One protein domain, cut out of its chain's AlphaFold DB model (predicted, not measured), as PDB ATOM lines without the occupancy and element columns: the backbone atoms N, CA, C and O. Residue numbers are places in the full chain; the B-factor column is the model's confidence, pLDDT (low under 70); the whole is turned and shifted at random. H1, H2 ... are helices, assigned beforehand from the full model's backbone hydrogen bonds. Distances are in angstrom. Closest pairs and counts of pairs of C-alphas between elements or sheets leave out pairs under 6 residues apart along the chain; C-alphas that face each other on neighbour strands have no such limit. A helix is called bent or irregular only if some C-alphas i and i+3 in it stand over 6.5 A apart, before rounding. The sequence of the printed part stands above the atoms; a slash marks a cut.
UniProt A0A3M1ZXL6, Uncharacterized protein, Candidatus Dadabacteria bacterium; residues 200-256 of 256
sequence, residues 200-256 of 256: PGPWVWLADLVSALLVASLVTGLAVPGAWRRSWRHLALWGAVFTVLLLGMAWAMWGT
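What this domain is: This is residues 200 to 256 of the 256 residues of an uncharacterized protein of Candidatus Dadabacteria bacterium (UniProt A0A3M1ZXL6). Two long, straight helices, H1 and H2, lie side by side and run opposite ways, joined at one end by a short loop, so that the whole is a narrow U with a gap between its two arms. The helices make the long axis; the loop at residues 224 to 230 closes one end of the U, and both ends of the printed part lie at its open end. The printed part has 57 residues with two named helices, H1 then H2, and no named strand; its class is all helix. The whole is loose, with a radius of gyration of the C-alphas of 14.0 A, and a rod in outline, spanning 46 by 17 by 6 A.

How they stand to each other: Begin with the longest helix, H2, residues 231 to 254, and look from it to H1, residues 201 to 223. The two are close but not clearly touching, with 2 pairs of C-alphas within 8 A. Their closest C-alphas are those of Ser 217 and Trp 238, 7.6 A apart. Their centres are 12.5 A apart. Their lines stand at a shallow tilt of 3 degrees, and they run opposite ways. Along the backbone of H1 and H2, every O i to N i+4 pair is within hydrogen-bond range.

Where its parts are: Find C-alpha 231 at (-46.435, 33.538, -41.331); from there H2 runs 34.1 A to C-alpha 254 at (-23.291, 45.917, -63.103). Then go back to C-alpha 201 at (-22.760, 55.984, -49.798), where H1 begins; it runs 32.9 A to C-alpha 223. Neither helix is bent.

The domain as a whole: Look at Gly 226 and Thr 256 for the two C-alphas farthest apart, 46.0 A. The link from H1 to H2, 7 residues, is short. Residues 222 to 230 stand free, and so do residues 250 to 256, of which 250 to 254 belong to H2. The printed part has no cut and ends at the chain's last residue, 256. In the B-factor column the mean pLDDT of the printed part is 73.1, and 16 residues are under 70, among them residues 224 to 232.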
ATOM      1  N   PRO A 200     -18.981  53.090 -50.804       77.75
ATOM      2  CA  PRO A 200     -19.668  54.256 -51.335       77.75
ATOM      3  C   PRO A 200     -21.032  54.408 -50.645       77.75
ATOM      4  O   PRO A 200     -21.649  53.414 -50.262       77.75
ATOM      5  N   GLY A 201     -21.514  55.648 -50.508       80.56
ATOM      6  CA  GLY A 201     -22.760  55.984 -49.798       80.56
ATOM      7  C   GLY A 201     -23.972  55.066 -50.060       80.56
ATOM      8  O   GLY A 201     -24.670  54.742 -49.099       80.56
ATOM      9  N   PRO A 202     -24.206  54.557 -51.291       79.56
ATOM     10  CA  PRO A 202     -25.301  53.620 -51.559       79.56
ATOM     11  C   PRO A 202     -25.255  52.320 -50.738       79.56
ATOM     12  O   PRO A 202     -26.301  51.805 -50.358       79.56
ATOM     13  N   TRP A 203     -24.064  51.798 -50.429       75.88
ATOM     14  CA  TRP A 203     -23.904  50.577 -49.626       75.88
ATOM     15  C   TRP A 203     -24.281  50.789 -48.163       75.88
ATOM     16  O   TRP A 203     -24.860  49.901 -47.542       75.88
ATOM     17  N   VAL A 204     -23.967  51.970 -47.630       80.81
ATOM     18  CA  VAL A 204     -24.378  52.360 -46.280       80.81
ATOM     19  C   VAL A 204     -25.900  52.438 -46.216       80.81
ATOM     20  O   VAL A 204     -26.512  51.763 -45.393       80.81
ATOM     21  N   TRP A 205     -26.515  53.150 -47.166       82.50
ATOM     22  CA  TRP A 205     -27.972  53.270 -47.240       82.50
ATOM     23  C   TRP A 205     -28.671  51.910 -47.384       82.50
ATOM     24  O   TRP A 205     -29.682  51.660 -46.731       82.50
ATOM     25  N   LEU A 206     -28.111  50.999 -48.187       78.69
ATOM     26  CA  LEU A 206     -28.611  49.630 -48.289       78.69
ATOM     27  C   LEU A 206     -28.530  48.898 -46.949       78.69
ATOM     28  O   LEU A 206     -29.506  48.271 -46.542       78.69
ATOM     29  N   ALA A 207     -27.369  48.924 -46.291       80.31
ATOM     30  CA  ALA A 207     -27.181  48.236 -45.020       80.31
ATOM     31  C   ALA A 207     -28.182  48.740 -43.968       80.31
ATOM     32  O   ALA A 207     -28.735  47.936 -43.213       80.31
ATOM     33  N   ASP A 208     -28.485  50.038 -43.975       83.25
ATOM     34  CA  ASP A 208     -29.484  50.636 -43.094       83.25
ATOM     35  C   ASP A 208     -30.914  50.226 -43.480       83.25
ATOM     36  O   ASP A 208     -31.709  49.883 -42.605       83.25
ATOM     37  N   LEU A 209     -31.240  50.180 -44.778       83.12
ATOM     38  CA  LEU A 209     -32.540  49.708 -45.263       83.12
ATOM     39  C   LEU A 209     -32.770  48.237 -44.895       83.12
ATOM     40  O   LEU A 209     -33.834  47.888 -44.391       83.12
ATOM     41  N   VAL A 210     -31.776  47.372 -45.104       80.50
ATOM     42  CA  VAL A 210     -31.851  45.948 -44.740       80.50
ATOM     43  C   VAL A 210     -32.005  45.792 -43.231       80.50
ATOM     44  O   VAL A 210     -32.868  45.039 -42.783       80.50
ATOM     45  N   SER A 211     -31.232  46.544 -42.447       82.50
ATOM     46  CA  SER A 211     -31.372  46.615 -40.990       82.50
ATOM     47  C   SER A 211     -32.797  47.000 -40.573       82.50
ATOM     48  O   SER A 211     -33.413  46.305 -39.767       82.50
ATOM     49  N   ALA A 212     -33.361  48.053 -41.170       82.00
ATOM     50  CA  ALA A 212     -34.721  48.509 -40.893       82.00
ATOM     51  C   ALA A 212     -35.781  47.462 -41.282       82.00
ATOM     52  O   ALA A 212     -36.709  47.208 -40.513       82.00
ATOM     53  N   LEU A 213     -35.625  46.806 -42.436       79.88
ATOM     54  CA  LEU A 213     -36.512  45.733 -42.893       79.88
ATOM     55  C   LEU A 213     -36.456  44.502 -41.984       79.88
ATOM     56  O   LEU A 213     -37.496  43.899 -41.717       79.88
ATOM     57  N   LEU A 214     -35.274  44.136 -41.481       79.81
ATOM     58  CA  LEU A 214     -35.114  43.046 -40.516       79.81
ATOM     59  C   LEU A 214     -35.811  43.373 -39.195       79.81
ATOM     60  O   LEU A 214     -36.559  42.542 -38.682       79.81
ATOM     61  N   VAL A 215     -35.634  44.592 -38.678       81.06
ATOM     62  CA  VAL A 215     -36.330  45.058 -37.470       81.06
ATOM     63  C   VAL A 215     -37.845  45.069 -37.688       81.06
ATOM     64  O   VAL A 215     -38.582  44.542 -36.859       81.06
ATOM     65  N   ALA A 216     -38.333  45.586 -38.819       80.00
ATOM     66  CA  ALA A 216     -39.759  45.589 -39.144       80.00
ATOM     67  C   ALA A 216     -40.328  44.166 -39.269       80.00
ATOM     68  O   ALA A 216     -41.393  43.865 -38.725       80.00
ATOM     69  N   SER A 217     -39.605  43.264 -39.936       74.12
ATOM     70  CA  SER A 217     -39.976  41.847 -40.064       74.12
ATOM     71  C   SER A 217     -40.041  41.165 -38.700       74.12
ATOM     72  O   SER A 217     -40.941  40.371 -38.430       74.12
ATOM     73  N   LEU A 218     -39.118  41.513 -37.806       80.19
ATOM     74  CA  LEU A 218     -39.100  40.993 -36.454       80.19
ATOM     75  C   LEU A 218     -40.281  41.502 -35.619       80.19
ATOM     76  O   LEU A 218     -40.982  40.703 -34.997       80.19
ATOM     77  N   VAL A 219     -40.523  42.816 -35.618       77.88
ATOM     78  CA  VAL A 219     -41.632  43.438 -34.879       77.88
ATOM     79  C   VAL A 219     -42.969  42.890 -35.372       77.88
ATOM     80  O   VAL A 219     -43.805  42.485 -34.567       77.88
ATOM     81  N   THR A 220     -43.155  42.792 -36.691       73.88
ATOM     82  CA  THR A 220     -44.370  42.207 -37.280       73.88
ATOM     83  C   THR A 220     -44.509  40.718 -36.960       73.88
ATOM     84  O   THR A 220     -45.612  40.264 -36.661       73.88
ATOM     85  N   GLY A 221     -43.413  39.955 -36.937       70.88
ATOM     86  CA  GLY A 221     -43.417  38.550 -36.521       70.88
ATOM     87  C   GLY A 221     -43.819  38.339 -35.056       70.88
ATOM     88  O   GLY A 221     -44.512  37.370 -34.746       70.88
ATOM     89  N   LEU A 222     -43.431  39.256 -34.163       71.56
ATOM     90  CA  LEU A 222     -43.804  39.231 -32.744       71.56
ATOM     91  C   LEU A 222     -45.246  39.708 -32.501       71.56
ATOM     92  O   LEU A 222     -45.924  39.173 -31.626       71.56
ATOM     93  N   ALA A 223     -45.726  40.679 -33.282       71.06
ATOM     94  CA  ALA A 223     -47.026  41.323 -33.083       71.06
ATOM     95  C   ALA A 223     -48.240  40.490 -33.531       71.06
ATOM     96  O   ALA A 223     -49.366  40.846 -33.188       71.06
ATOM     97  N   VAL A 224     -48.059  39.396 -34.285       68.19
ATOM     98  CA  VAL A 224     -49.178  38.583 -34.801       68.19
ATOM     99  C   VAL A 224     -49.299  37.243 -34.051       68.19
ATOM    100  O   VAL A 224     -48.798  36.208 -34.513       68.19
ATOM    101  N   PRO A 225     -49.994  37.198 -32.898       60.75
ATOM    102  CA  PRO A 225     -50.260  35.948 -32.198       60.75
ATOM    103  C   PRO A 225     -51.187  35.042 -33.027       60.75
ATOM    104  O   PRO A 225     -52.229  35.457 -33.521       60.75
ATOM    105  N   GLY A 226     -50.807  33.770 -33.192       65.00
ATOM    106  CA  GLY A 226     -51.640  32.742 -33.845       65.00
ATOM    107  C   GLY A 226     -51.434  32.565 -35.356       65.00
ATOM    108  O   GLY A 226     -52.007  31.657 -35.953       65.00
ATOM    109  N   ALA A 227     -50.563  33.353 -35.985       54.91
ATOM    110  CA  ALA A 227     -50.366  33.319 -37.431       54.91
ATOM    111  C   ALA A 227     -49.319  32.313 -37.934       54.91
ATOM    112  O   ALA A 227     -48.845  32.491 -39.038       54.91
ATOM    113  N   TRP A 228     -48.972  31.227 -37.237       58.31
ATOM    114  CA  TRP A 228     -47.927  30.297 -37.727       58.31
ATOM    115  C   TRP A 228     -48.192  29.706 -39.133       58.31
ATOM    116  O   TRP A 228     -47.269  29.461 -39.901       58.31
ATOM    117  N   ARG A 229     -49.459  29.495 -39.525       60.19
ATOM    118  CA  ARG A 229     -49.796  29.107 -40.916       60.19
ATOM    119  C   ARG A 229     -49.850  30.298 -41.880       60.19
ATOM    120  O   ARG A 229     -49.641  30.126 -43.074       60.19
ATOM    121  N   ARG A 230     -50.112  31.506 -41.374       58.38
ATOM    122  CA  ARG A 230     -50.136  32.764 -42.144       58.38
ATOM    123  C   ARG A 230     -48.736  33.391 -42.273       58.38
ATOM    124  O   ARG A 230     -48.496  34.149 -43.206       58.38
ATOM    125  N   SER A 231     -47.800  33.024 -41.400       62.22
ATOM    126  CA  SER A 231     -46.435  33.538 -41.331       62.22
ATOM    127  C   SER A 231     -45.599  33.057 -42.501       62.22
ATOM    128  O   SER A 231     -44.758  33.814 -42.954       62.22
ATOM    129  N   TRP A 232     -45.884  31.883 -43.074       62.50
ATOM    130  CA  TRP A 232     -45.251  31.431 -44.319       62.50
ATOM    131  C   TRP A 232     -45.519  32.374 -45.492       62.50
ATOM    132  O   TRP A 232     -44.612  32.644 -46.271       62.50
ATOM    133  N   ARG A 233     -46.733  32.935 -45.595       72.00
ATOM    134  CA  ARG A 233     -47.049  33.948 -46.615       72.00
ATOM    135  C   ARG A 233     -46.319  35.262 -46.347       72.00
ATOM    136  O   ARG A 233     -45.829  35.869 -47.288       72.00
ATOM    137  N   HIS A 234     -46.199  35.672 -45.084       64.81
ATOM    138  CA  HIS A 234     -45.416  36.855 -44.715       64.81
ATOM    139  C   HIS A 234     -43.914  36.664 -44.958       64.81
ATOM    140  O   HIS A 234     -43.286  37.547 -45.526       64.81
ATOM    141  N   LEU A 235     -43.351  35.508 -44.603       66.81
ATOM    142  CA  LEU A 235     -41.966  35.127 -44.887       66.81
ATOM    143  C   LEU A 235     -41.702  35.084 -46.392       66.81
ATOM    144  O   LEU A 235     -40.703  35.631 -46.842       66.81
ATOM    145  N   ALA A 236     -42.604  34.488 -47.175       74.62
ATOM    146  CA  ALA A 236     -42.491  34.459 -48.630       74.62
ATOM    147  C   ALA A 236     -42.579  35.866 -49.242       74.62
ATOM    148  O   ALA A 236     -41.796  36.187 -50.129       74.62
ATOM    149  N   LEU A 237     -43.484  36.719 -48.747       78.31
ATOM    150  CA  LEU A 237     -43.616  38.104 -49.204       78.31
ATOM    151  C   LEU A 237     -42.355  38.916 -48.893       78.31
ATOM    152  O   LEU A 237     -41.785  39.523 -49.795       78.31
ATOM    153  N   TRP A 238     -41.886  38.892 -47.644       72.75
ATOM    154  CA  TRP A 238     -40.665  39.595 -47.245       72.75
ATOM    155  C   TRP A 238     -39.428  39.033 -47.947       72.75
ATOM    156  O   TRP A 238     -38.586  39.804 -48.401       72.75
ATOM    157  N   GLY A 239     -39.348  37.713 -48.128       72.44
ATOM    158  CA  GLY A 239     -38.295  37.067 -48.909       72.44
ATOM    159  C   GLY A 239     -38.301  37.500 -50.378       72.44
ATOM    160  O   GLY A 239     -37.240  37.772 -50.940       72.44
ATOM    161  N   ALA A 240     -39.479  37.641 -50.992       77.31
ATOM    162  CA  ALA A 240     -39.619  38.136 -52.361       77.31
ATOM    163  C   ALA A 240     -39.208  39.612 -52.476       77.31
ATOM    164  O   ALA A 240     -38.419  39.949 -53.357       77.31
ATOM    165  N   VAL A 241     -39.673  40.473 -51.562       79.81
ATOM    166  CA  VAL A 241     -39.269  41.890 -51.493       79.81
ATOM    167  C   VAL A 241     -37.750  42.005 -51.353       79.81
ATOM    168  O   VAL A 241     -37.116  42.741 -52.106       79.81
ATOM    169  N   PHE A 242     -37.153  41.226 -50.450       73.06
ATOM    170  CA  PHE A 242     -35.708  41.203 -50.242       73.06
ATOM    171  C   PHE A 242     -34.951  40.739 -51.494       73.06
ATOM    172  O   PHE A 242     -33.965  41.352 -51.891       73.06
ATOM    173  N   THR A 243     -35.449  39.700 -52.167       73.38
ATOM    174  CA  THR A 243     -34.848  39.183 -53.404       73.38
ATOM    175  C   THR A 243     -34.902  40.212 -54.535       73.38
ATOM    176  O   THR A 243     -33.901  40.415 -55.216       73.38
ATOM    177  N   VAL A 244     -36.032  40.902 -54.724       83.56
ATOM    178  CA  VAL A 244     -36.170  41.965 -55.737       83.56
ATOM    179  C   VAL A 244     -35.219  43.126 -55.449       83.56
ATOM    180  O   VAL A 244     -34.560  43.604 -56.370       83.56
ATOM    181  N   LEU A 245     -35.093  43.540 -54.182       74.00
ATOM    182  CA  LEU A 245     -34.142  44.577 -53.774       74.00
ATOM    183  C   LEU A 245     -32.692  44.166 -54.070       74.00
ATOM    184  O   LEU A 245     -31.949  44.938 -54.675       74.00
ATOM    185  N   LEU A 246     -32.302  42.936 -53.718       73.75
ATOM    186  CA  LEU A 246     -30.964  42.415 -54.013       73.75
ATOM    187  C   LEU A 246     -30.686  42.337 -55.521       73.75
ATOM    188  O   LEU A 246     -29.601  42.716 -55.959       73.75
ATOM    189  N   LEU A 247     -31.654  41.881 -56.324       78.69
ATOM    190  CA  LEU A 247     -31.511  41.765 -57.780       78.69
ATOM    191  C   LEU A 247     -31.439  43.130 -58.472       78.69
ATOM    192  O   LEU A 247     -30.573  43.333 -59.322       78.69
ATOM    193  N   GLY A 248     -32.311  44.073 -58.101       78.44
ATOM    194  CA  GLY A 248     -32.281  45.437 -58.635       78.44
ATOM    195  C   GLY A 248     -30.957  46.137 -58.332       78.44
ATOM    196  O   GLY A 248     -30.420  46.859 -59.170       78.44
ATOM    197  N   MET A 249     -30.374  45.851 -57.170       64.69
ATOM    198  CA  MET A 249     -29.080  46.397 -56.793       64.69
ATOM    199  C   MET A 249     -27.908  45.716 -57.508       64.69
ATOM    200  O   MET A 249     -27.026  46.411 -58.006       64.69
ATOM    201  N   ALA A 250     -27.904  44.383 -57.617       71.19
ATOM    202  CA  ALA A 250     -26.904  43.667 -58.413       71.19
ATOM    203  C   ALA A 250     -26.889  44.172 -59.867       71.19
ATOM    204  O   ALA A 250     -25.825  44.314 -60.468       71.19
ATOM    205  N   TRP A 251     -28.065  44.512 -60.402       81.38
ATOM    206  CA  TRP A 251     -28.209  45.143 -61.708       81.38
ATOM    207  C   TRP A 251     -27.628  46.564 -61.752       81.38
ATOM    208  O   TRP A 251     -26.828  46.856 -62.638       81.38
ATOM    209  N   ALA A 252     -27.956  47.425 -60.781       68.81
ATOM    210  CA  ALA A 252     -27.406  48.781 -60.699       68.81
ATOM    211  C   ALA A 252     -25.869  48.788 -60.594       68.81
ATOM    212  O   ALA A 252     -25.214  49.619 -61.214       68.81
ATOM    213  N   MET A 253     -25.294  47.823 -59.870       59.44
ATOM    214  CA  MET A 253     -23.845  47.660 -59.728       59.44
ATOM    215  C   MET A 253     -23.156  47.145 -60.993       59.44
ATOM    216  O   MET A 253     -21.984  47.430 -61.200       59.44
ATOM    217  N   TRP A 254     -23.851  46.376 -61.831       75.81
ATOM    218  CA  TRP A 254     -23.291  45.917 -63.103       75.81
ATOM    219  C   TRP A 254     -23.240  47.042 -64.152       75.81
ATOM    220  O   TRP A 254     -22.497  46.950 -65.128       75.81
ATOM    221  N   GLY A 255     -24.045  48.093 -63.971       62.97
ATOM    222  CA  GLY A 255     -24.145  49.230 -64.889       62.97
ATOM    223  C   GLY A 255     -23.157  50.376 -64.641       62.97
ATOM    224  O   GLY A 255     -23.039  51.238 -65.510       62.97
ATOM    225  N   THR A 256     -22.469  50.399 -63.494       49.12
ATOM    226  CA  THR A 256     -21.478  51.424 -63.102       49.12
ATOM    227  C   THR A 256     -20.061  50.882 -63.163       49.12
ATOM    228  O   THR A 256     -19.190  51.558 -63.750       49.12
TER     229      THR A 256